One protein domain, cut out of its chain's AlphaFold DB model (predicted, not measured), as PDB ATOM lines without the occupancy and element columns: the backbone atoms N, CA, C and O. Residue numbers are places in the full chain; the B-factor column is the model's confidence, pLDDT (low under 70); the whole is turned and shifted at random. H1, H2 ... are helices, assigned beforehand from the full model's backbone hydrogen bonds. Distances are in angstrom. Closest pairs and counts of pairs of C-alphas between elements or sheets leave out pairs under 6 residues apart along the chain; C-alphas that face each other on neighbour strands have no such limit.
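Overview. This is residues 748 to 819 of the 1232 residues of the protein "NACHT domain-containing protein" of Anopheles sinensis (UniProt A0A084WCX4). One long helix, H2, runs along the length of the domain; H1 folds back along its first part, and H3 turns back from its other end. H4 lies across from H2 and near H1, and the unnamed tail, residues 804 to 819, runs back alongside H2. The printed part has 72 residues with four named helices, H1 to H4 in chain order, and no named strand; its class is all helix. It is compact, with a radius of gyration of the C-alphas of 12.1 A and spans of 36 by 24 by 17 A.

Along the chain. Find C-alpha 748 at (184.160, 213.868, 225.390), where H1, residues 748 to 756, begins. H2, residues 764 to 783, starts at C-alpha 764 at (198.984, 205.078, 230.222) and runs 28.9 A, with a kink of 27 degrees near residue 776. H3 is residues 787 to 791. H4, residues 793 to 803, runs 15.4 A to C-alpha 803 at (187.911, 199.674, 218.735).

Arrangement. Look at Ile 755 and Arg 767, whose C-alphas, 7.5 A apart, are the closest of the helical hairpin H1 and H2. The two only just touch, with 3 pairs of C-alphas within 8 A, at a shallow tilt of 17 degrees, opposite ways; H2 does this with residues 767 to 770 alone. With residues 778 to 781 alone, H2 only just touches H3, again with 3 pairs; the closest C-alphas, of Leu 781 and Lys 787, are 5.0 A apart. H1 and H4 are close but not clearly touching, with C-alphas 750 and 800 closest at 7.3 A. H2 and H4 are apart. Every O i to N i+4 pair is within hydrogen-bond range in H1 and H4, but 14 of 16 in H2 and 0 of 1 in H3, where 2 of 2 O i to N i+3 pairs are.

Size, cuts and confidence. The C-alphas of Gln 760 and Gly 785 are the two farthest apart, at 36.0 A. The printed part has no cut, and no link between helices is long. Residues 756 to 761, of which 756 belongs to H1, stand free. Confidence is under 70 at residues 781 to 790 and 816.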
ATOM      1  N   ARG A 748     184.691 214.111 224.043       87.62
ATOM      2  CA  ARG A 748     184.160 213.868 225.390       87.62
ATOM      3  C   ARG A 748     183.499 212.490 225.508       87.62
ATOM      4  O   ARG A 748     183.594 211.885 226.572       87.62
ATOM      5  N   TYR A 749     182.871 211.981 224.442       88.25
ATOM      6  CA  TYR A 749     182.293 210.630 224.400       88.25
ATOM      7  C   TYR A 749     183.328 209.536 224.608       88.25
ATOM      8  O   TYR A 749     183.188 208.730 225.527       88.25
ATOM      9  N   PHE A 750     184.372 209.512 223.780       88.69
ATOM     10  CA  PHE A 750     185.386 208.467 223.860       88.69
ATOM     11  C   PHE A 750     186.220 208.583 225.145       88.69
ATOM     12  O   PHE A 750     186.558 207.561 225.740       88.69
ATOM     13  N   GLU A 751     186.481 209.802 225.636       88.50
ATOM     14  CA  GLU A 751     187.045 210.004 226.976       88.50
ATOM     15  C   GLU A 751     186.155 209.430 228.076       88.50
ATOM     16  O   GLU A 751     186.633 208.697 228.939       88.50
ATOM     17  N   GLN A 752     184.863 209.754 228.079       86.50
ATOM     18  CA  GLN A 752     183.973 209.287 229.130       86.50
ATOM     19  C   GLN A 752     183.845 207.755 229.100       86.50
ATOM     20  O   GLN A 752     184.125 207.105 230.105       86.50
ATOM     21  N   LEU A 753     183.578 207.177 227.926       87.06
ATOM     22  CA  LEU A 753     183.392 205.738 227.733       87.06
ATOM     23  C   LEU A 753     184.635 204.894 228.069       87.06
ATOM     24  O   LEU A 753     184.506 203.807 228.633       87.06
ATOM     25  N   TRP A 754     185.839 205.348 227.701       87.38
ATOM     26  CA  TRP A 754     187.059 204.544 227.848       87.38
ATOM     27  C   TRP A 754     187.966 204.952 229.017       87.38
ATOM     28  O   TRP A 754     188.793 204.134 229.422       87.38
ATOM     29  N   ILE A 755     187.829 206.157 229.582       85.94
ATOM     30  CA  ILE A 755     188.677 206.654 230.685       85.94
ATOM     31  C   ILE A 755     187.891 206.814 231.992       85.94
ATOM     32  O   ILE A 755     188.418 206.437 233.037       85.94
ATOM     33  N   LYS A 756     186.669 207.372 231.959       81.38
ATOM     34  CA  LYS A 756     185.914 207.747 233.177       81.38
ATOM     35  C   LYS A 756     184.980 206.644 233.665       81.38
ATOM     36  O   LYS A 756     185.027 206.293 234.838       81.38
ATOM     37  N   ASP A 757     184.210 206.044 232.763       79.12
ATOM     38  CA  ASP A 757     183.132 205.101 233.098       79.12
ATOM     39  C   ASP A 757     183.637 203.639 233.170       79.12
ATOM     40  O   ASP A 757     182.865 202.675 233.145       79.12
ATOM     41  N   ARG A 758     184.963 203.450 233.261       76.88
ATOM     42  CA  ARG A 758     185.611 202.145 233.444       76.88
ATOM     43  C   ARG A 758     185.657 201.740 234.918       76.88
ATOM     44  O   ARG A 758     186.100 202.498 235.771       76.88
ATOM     45  N   ALA A 759     185.368 200.466 235.184       72.69
ATOM     46  CA  ALA A 759     185.533 199.853 236.508       72.69
ATOM     47  C   ALA A 759     187.004 199.702 236.967       72.69
ATOM     48  O   ALA A 759     187.259 199.447 238.140       72.69
ATOM     49  N   GLN A 760     187.975 199.826 236.054       79.25
ATOM     50  CA  GLN A 760     189.411 199.752 236.346       79.25
ATOM     51  C   GLN A 760     190.114 201.050 235.927       79.25
ATOM     52  O   GLN A 760     189.775 201.596 234.872       79.25
ATOM     53  N   PRO A 761     191.124 201.520 236.686       82.94
ATOM     54  CA  PRO A 761     191.848 202.739 236.349       82.94
ATOM     55  C   PRO A 761     192.522 202.627 234.964       82.94
ATOM     56  O   PRO A 761     193.114 201.593 234.642       82.94
ATOM     57  N   PRO A 762     192.446 203.676 234.128       84.38
ATOM     58  CA  PRO A 762     192.959 203.649 232.761       84.38
ATOM     59  C   PRO A 762     194.492 203.621 232.734       84.38
ATOM     60  O   PRO A 762     195.153 204.435 233.380       84.38
ATOM     61  N   THR A 763     195.054 202.701 231.944       88.12
ATOM     62  CA  THR A 763     196.501 202.577 231.725       88.12
ATOM     63  C   THR A 763     197.049 203.732 230.885       88.12
ATOM     64  O   THR A 763     196.334 204.341 230.087       88.12
ATOM     65  N   GLU A 764     198.349 204.009 231.003       87.88
ATOM     66  CA  GLU A 764     198.984 205.078 230.222       87.88
ATOM     67  C   GLU A 764     198.999 204.773 228.712       87.88
ATOM     68  O   GLU A 764     198.789 205.669 227.896       87.88
ATOM     69  N   VAL A 765     199.115 203.491 228.335       89.88
ATOM     70  CA  VAL A 765     198.943 203.021 226.945       89.88
ATOM     71  C   VAL A 765     197.560 203.400 226.409       89.88
ATOM     72  O   VAL A 765     197.462 203.979 225.332       89.88
ATOM     73  N   LEU A 766     196.492 203.152 227.178       90.44
ATOM     74  CA  LEU A 766     195.122 203.499 226.790       90.44
ATOM     75  C   LEU A 766     194.929 205.014 226.627       90.44
ATOM     76  O   LEU A 766     194.300 205.448 225.664       90.44
ATOM     77  N   ARG A 767     195.490 205.829 227.531       89.88
ATOM     78  CA  ARG A 767     195.436 207.300 227.432       89.88
ATOM     79  C   ARG A 767     196.162 207.816 226.190       89.88
ATOM     80  O   ARG A 767     195.615 208.644 225.466       89.88
ATOM     81  N   SER A 768     197.363 207.298 225.927       91.00
ATOM     82  CA  SER A 768     198.154 207.643 224.743       91.00
ATOM     83  C   SER A 768     197.433 207.243 223.450       91.00
ATOM     84  O   SER A 768     197.262 208.068 222.552       91.00
ATOM     85  N   ASN A 769     196.901 206.017 223.394       93.50
ATOM     86  CA  ASN A 769     196.129 205.508 222.261       93.50
ATOM     87  C   ASN A 769     194.842 206.306 222.015       93.50
ATOM     88  O   ASN A 769     194.515 206.571 220.862       93.50
ATOM     89  N   LEU A 770     194.127 206.724 223.067       90.81
ATOM     90  CA  LEU A 770     192.939 207.570 222.935       90.81
ATOM     91  C   LEU A 770     193.284 208.962 222.401       90.81
ATOM     92  O   LEU A 770     192.619 209.454 221.489       90.81
ATOM     93  N   LYS A 771     194.344 209.588 222.920       89.62
ATOM     94  CA  LYS A 771     194.814 210.875 222.401       89.62
ATOM     95  C   LYS A 771     195.187 210.760 220.919       89.62
ATOM     96  O   LYS A 771     194.680 211.523 220.099       89.62
ATOM     97  N   TYR A 772     195.983 209.748 220.567       89.94
ATOM     98  CA  TYR A 772     196.345 209.447 219.182       89.94
ATOM     99  C   TYR A 772     195.110 209.188 218.304       89.94
ATOM    100  O   TYR A 772     195.045 209.694 217.182       89.94
ATOM    101  N   PHE A 773     194.119 208.447 218.814       89.38
ATOM    102  CA  PHE A 773     192.842 208.215 218.145       89.38
ATOM    103  C   PHE A 773     192.157 209.545 217.824       89.38
ATOM    104  O   PHE A 773     192.000 209.851 216.647       89.38
ATOM    105  N   ILE A 774     191.832 210.374 218.820       87.25
ATOM    106  CA  ILE A 774     191.106 211.641 218.610       87.25
ATOM    107  C   ILE A 774     191.857 212.571 217.637       87.25
ATOM    108  O   ILE A 774     191.253 213.071 216.686       87.25
ATOM    109  N   GLU A 775     193.173 212.750 217.809       84.19
ATOM    110  CA  GLU A 775     193.993 213.648 216.976       84.19
ATOM    111  C   GLU A 775     194.047 213.225 215.493       84.19
ATOM    112  O   GLU A 775     193.977 214.063 214.587       84.19
ATOM    113  N   ASN A 776     194.153 211.921 215.218       83.38
ATOM    114  CA  ASN A 776     194.333 211.416 213.854       83.38
ATOM    115  C   ASN A 776     192.995 211.107 213.161       83.38
ATOM    116  O   ASN A 776     192.857 211.328 211.955       83.38
ATOM    117  N   PHE A 777     191.991 210.645 213.903       78.25
ATOM    118  CA  PHE A 777     190.710 210.167 213.375       78.25
ATOM    119  C   PHE A 777     189.877 211.280 212.718       78.25
ATOM    120  O   PHE A 777     189.374 211.083 211.610       78.25
ATOM    121  N   ASP A 778     189.823 212.481 213.311       72.81
ATOM    122  CA  ASP A 778     189.185 213.661 212.696       72.81
ATOM    123  C   ASP A 778     189.869 214.041 211.367       72.81
ATOM    124  O   ASP A 778     189.216 214.375 210.377       72.81
ATOM    125  N   THR A 779     191.199 213.918 211.293       73.25
ATOM    126  CA  THR A 779     191.964 214.189 210.065       73.25
ATOM    127  C   THR A 779     191.667 213.171 208.962       73.25
ATOM    128  O   THR A 779     191.502 213.560 207.802       73.25
ATOM    129  N   VAL A 780     191.554 211.881 209.290       71.19
ATOM    130  CA  VAL A 780     191.234 210.853 208.287       71.19
ATOM    131  C   VAL A 780     189.778 210.961 207.819       71.19
ATOM    132  O   VAL A 780     189.526 210.935 206.614       71.19
ATOM    133  N   LEU A 781     188.821 211.193 208.723       68.19
ATOM    134  CA  LEU A 781     187.409 211.355 208.354       68.19
ATOM    135  C   LEU A 781     187.128 212.656 207.585       68.19
ATOM    136  O   LEU A 781     186.258 212.660 206.714       68.19
ATOM    137  N   LYS A 782     187.904 213.731 207.800       66.00
ATOM    138  CA  LYS A 782     187.928 214.898 206.892       66.00
ATOM    139  C   LYS A 782     188.344 214.510 205.474       66.00
ATOM    140  O   LYS A 782     187.662 214.898 204.529       66.00
ATOM    141  N   ARG A 783     189.431 213.741 205.315       63.50
ATOM    142  CA  ARG A 783     189.920 213.287 203.995       63.50
ATOM    143  C   ARG A 783     188.914 212.375 203.285       63.50
ATOM    144  O   ARG A 783     188.749 212.495 202.078       63.50
ATOM    145  N   ALA A 784     188.201 211.535 204.035       59.59
ATOM    146  CA  ALA A 784     187.119 210.683 203.532       59.59
ATOM    147  C   ALA A 784     185.772 211.417 203.321       59.59
ATOM    148  O   ALA A 784     184.768 210.779 203.016       59.59
ATOM    149  N   GLY A 785     185.696 212.739 203.536       58.97
ATOM    150  CA  GLY A 785     184.450 213.512 203.413       58.97
ATOM    151  C   GLY A 785     183.378 213.183 204.465       58.97
ATOM    152  O   GLY A 785     182.258 213.681 204.380       58.97
ATOM    153  N   CYS A 786     183.710 212.377 205.476       64.19
ATOM    154  CA  CYS A 786     182.777 211.830 206.459       64.19
ATOM    155  C   CYS A 786     182.812 212.554 207.819       64.19
ATOM    156  O   CYS A 786     182.202 212.085 208.775       64.19
ATOM    157  N   LYS A 787     183.475 213.718 207.929       66.38
ATOM    158  CA  LYS A 787     183.611 214.466 209.199       66.38
ATOM    159  C   LYS A 787     182.275 214.718 209.917       66.38
ATOM    160  O   LYS A 787     182.210 214.616 211.133       66.38
ATOM    161  N   ILE A 788     181.207 215.022 209.173       64.88
ATOM    162  CA  ILE A 788     179.876 215.316 209.741       64.88
ATOM    163  C   ILE A 788     179.316 214.109 210.523       64.88
ATOM    164  O   ILE A 788     178.592 214.294 211.493       64.88
ATOM    165  N   PHE A 789     179.718 212.881 210.178       67.56
ATOM    166  CA  PHE A 789     179.287 211.666 210.873       67.56
ATOM    167  C   PHE A 789     179.955 211.476 212.248       67.56
ATOM    168  O   PHE A 789     179.425 210.731 213.063       67.56
ATOM    169  N   LEU A 790     181.040 212.196 212.568       67.75
ATOM    170  CA  LEU A 790     181.554 212.275 213.947       67.75
ATOM    171  C   LEU A 790     180.621 213.051 214.881       67.75
ATOM    172  O   LEU A 790     180.625 212.825 216.083       67.75
ATOM    173  N   GLU A 791     179.797 213.946 214.337       75.19
ATOM    174  CA  GLU A 791     178.774 214.661 215.103       75.19
ATOM    175  C   GLU A 791     177.474 213.819 215.231       75.19
ATOM    176  O   GLU A 791     176.460 214.335 215.693       75.19
ATOM    177  N   VAL A 792     177.494 212.527 214.847       81.69
ATOM    178  CA  VAL A 792     176.370 211.569 214.940       81.69
ATOM    179  C   VAL A 792     176.649 210.514 216.036       81.69
ATOM    180  O   VAL A 792     177.463 209.611 215.818       81.69
ATOM    181  N   PRO A 793     175.938 210.541 217.185       85.31
ATOM    182  CA  PRO A 793     176.136 209.617 218.308       85.31
ATOM    183  C   PRO A 793     176.165 208.129 217.931       85.31
ATOM    184  O   PRO A 793     177.039 207.394 218.389       85.31
ATOM    185  N   GLN A 794     175.250 207.668 217.067       84.19
ATOM    186  CA  GLN A 794     175.199 206.255 216.665       84.19
ATOM    187  C   GLN A 794     176.465 205.808 215.920       84.19
ATOM    188  O   GLN A 794     176.915 204.677 216.093       84.19
ATOM    189  N   PHE A 795     177.062 206.686 215.110       83.06
ATOM    190  CA  PHE A 795     178.322 206.385 214.435       83.06
ATOM    191  C   PHE A 795     179.463 206.301 215.455       83.06
ATOM    192  O   PHE A 795     180.245 205.357 215.418       83.06
ATOM    193  N   CYS A 796     179.508 207.202 216.441       85.69
ATOM    194  CA  CYS A 796     180.474 207.119 217.537       85.69
ATOM    195  C   CYS A 796     180.330 205.832 218.367       85.69
ATOM    196  O   CYS A 796     181.348 205.217 218.675       85.69
ATOM    197  N   ARG A 797     179.101 205.367 218.650       86.31
ATOM    198  CA  ARG A 797     178.837 204.065 219.294       86.31
ATOM    199  C   ARG A 797     179.371 202.895 218.458       86.31
ATOM    200  O   ARG A 797     180.058 202.032 218.989       86.31
ATOM    201  N   ILE A 798     179.113 202.897 217.150       87.06
ATOM    202  CA  ILE A 798     179.622 201.887 216.205       87.06
ATOM    203  C   ILE A 798     181.159 201.855 216.199       87.06
ATOM    204  O   ILE A 798     181.763 200.789 216.325       87.06
ATOM    205  N   MET A 799     181.805 203.022 216.119       86.19
ATOM    206  CA  MET A 799     183.266 203.119 216.153       86.19
ATOM    207  C   MET A 799     183.833 202.714 217.521       86.19
ATOM    208  O   MET A 799     184.877 202.064 217.568       86.19
ATOM    209  N   ALA A 800     183.138 203.020 218.622       86.00
ATOM    210  CA  ALA A 800     183.523 202.558 219.951       86.00
ATOM    211  C   ALA A 800     183.560 201.026 220.034       86.00
ATOM    212  O   ALA A 800     184.536 200.479 220.541       86.00
ATOM    213  N   SER A 801     182.551 200.341 219.483       85.50
ATOM    214  CA  SER A 801     182.507 198.874 219.421       85.50
ATOM    215  C   SER A 801     183.656 198.292 218.587       85.50
ATOM    216  O   SER A 801     184.358 197.403 219.061       85.50
ATOM    217  N   ILE A 802     183.931 198.842 217.394       86.25
ATOM    218  CA  ILE A 802     185.027 198.379 216.510       86.25
ATOM    219  C   ILE A 802     186.406 198.455 217.199       86.25
ATOM    220  O   ILE A 802     187.280 197.617 216.954       86.25
ATOM    221  N   TYR A 803     186.631 199.463 218.049       86.62
ATOM    222  CA  TYR A 803     187.911 199.674 218.735       86.62
ATOM    223  C   TYR A 803     187.952 199.200 220.193       86.62
ATOM    224  O   TYR A 803     189.022 199.285 220.797       86.62
ATOM    225  N   GLN A 804     186.855 198.671 220.744       83.19
ATOM    226  CA  GLN A 804     186.672 198.379 222.174       83.19
ATOM    227  C   GLN A 804     187.839 197.602 222.804       83.19
ATOM    228  O   GLN A 804     188.336 197.974 223.867       83.19
ATOM    229  N   GLU A 805     188.333 196.569 222.124       76.94
ATOM    230  CA  GLU A 805     189.515 195.818 222.559       76.94
ATOM    231  C   GLU A 805     190.843 196.375 222.045       76.94
ATOM    232  O   GLU A 805     191.894 196.138 222.637       76.94
ATOM    233  N   ARG A 806     190.834 197.047 220.889       82.62
ATOM    234  CA  ARG A 806     192.060 197.487 220.207       82.62
ATOM    235  C   ARG A 806     192.680 198.690 220.897       82.62
ATOM    236  O   ARG A 806     193.901 198.763 220.976       82.62
ATOM    237  N   ILE A 807     191.856 199.592 221.427       87.56
ATOM    238  CA  ILE A 807     192.281 200.854 222.045       87.56
ATOM    239  C   ILE A 807     193.204 200.645 223.264       87.56
ATOM    240  O   ILE A 807     194.032 201.499 223.565       87.56
ATOM    241  N   GLY A 808     193.133 199.482 223.926       84.25
ATOM    242  CA  GLY A 808     194.027 199.106 225.030       84.25
ATOM    243  C   GLY A 808     195.292 198.323 224.639       84.25
ATOM    244  O   GLY A 808     196.096 198.037 225.523       84.25
ATOM    245  N   LYS A 809     195.478 197.945 223.365       85.94
ATOM    246  CA  LYS A 809     196.614 197.122 222.893       85.94
ATOM    247  C   LYS A 809     197.781 198.031 222.457       85.94
ATOM    248  O   LYS A 809     197.560 199.090 221.877       85.94
ATOM    249  N   GLU A 810     199.028 197.618 222.706       81.94
ATOM    250  CA  GLU A 810     200.232 198.431 222.411       81.94
ATOM    251  C   GLU A 810     200.397 198.754 220.916       81.94
ATOM    252  O   GLU A 810     200.780 199.858 220.545       81.94
ATOM    253  N   ASN A 811     200.047 197.809 220.041       81.88
ATOM    254  CA  ASN A 811     200.106 197.970 218.586       81.88
ATOM    255  C   ASN A 811     198.815 198.592 218.018       81.88
ATOM    256  O   ASN A 811     198.248 198.083 217.045       81.88
ATOM    257  N   PHE A 812     198.316 199.665 218.640       84.69
ATOM    258  CA  PHE A 812     197.096 200.334 218.192       84.69
ATOM    259  C   PHE A 812     197.261 200.913 216.783       84.69
ATOM    260  O   PHE A 812     198.220 201.625 216.481       84.69
ATOM    261  N   LYS A 813     196.301 200.607 215.907       82.69
ATOM    262  CA  LYS A 813     196.224 201.151 214.551       82.69
ATOM    263  C   LYS A 813     194.792 201.524 214.222       82.69
ATOM    264  O   LYS A 813     193.856 200.773 214.506       82.69
ATOM    265  N   LEU A 814     194.660 202.672 213.572       80.31
ATOM    266  CA  LEU A 814     193.432 203.098 212.926       80.31
ATOM    267  C   LEU A 814     193.045 202.123 211.800       80.31
ATOM    268  O   LEU A 814     193.896 201.483 211.186       80.31
ATOM    269  N   HIS A 815     191.744 202.012 211.540       72.81
ATOM    270  CA  HIS A 815     191.188 201.312 210.386       72.81
ATOM    271  C   HIS A 815     191.648 201.990 209.084       72.81
ATOM    272  O   HIS A 815     192.045 203.154 209.106       72.81
ATOM    273  N   ASN A 816     191.616 201.269 207.958       67.94
ATOM    274  CA  ASN A 816     192.217 201.734 206.700       67.94
ATOM    275  C   ASN A 816     191.197 202.312 205.703       67.94
ATOM    276  O   ASN A 816     191.575 203.151 204.891       67.94
ATOM    277  N   ASN A 817     189.930 201.885 205.759       70.38
ATOM    278  CA  ASN A 817     188.841 202.453 204.963       70.38
ATOM    279  C   ASN A 817     187.837 203.146 205.899       70.38
ATOM    280  O   ASN A 817     187.515 202.617 206.958       70.38
ATOM    281  N   TYR A 818     187.369 204.334 205.518       72.19
ATOM    282  CA  TYR A 818     186.424 205.151 206.288       72.19
ATOM    283  C   TYR A 818     185.107 205.420 205.559       72.19
ATOM    284  O   TYR A 818     184.304 206.243 205.996       72.19
ATOM    285  N   GLU A 819     184.864 204.713 204.459       77.88
ATOM    286  CA  GLU A 819     183.552 204.650 203.829       77.88
ATOM    287  C   GLU A 819     182.527 204.050 204.798       77.88
ATOM    288  O   GLU A 819     182.771 203.043 205.465       77.88
TER     289      GLU A 819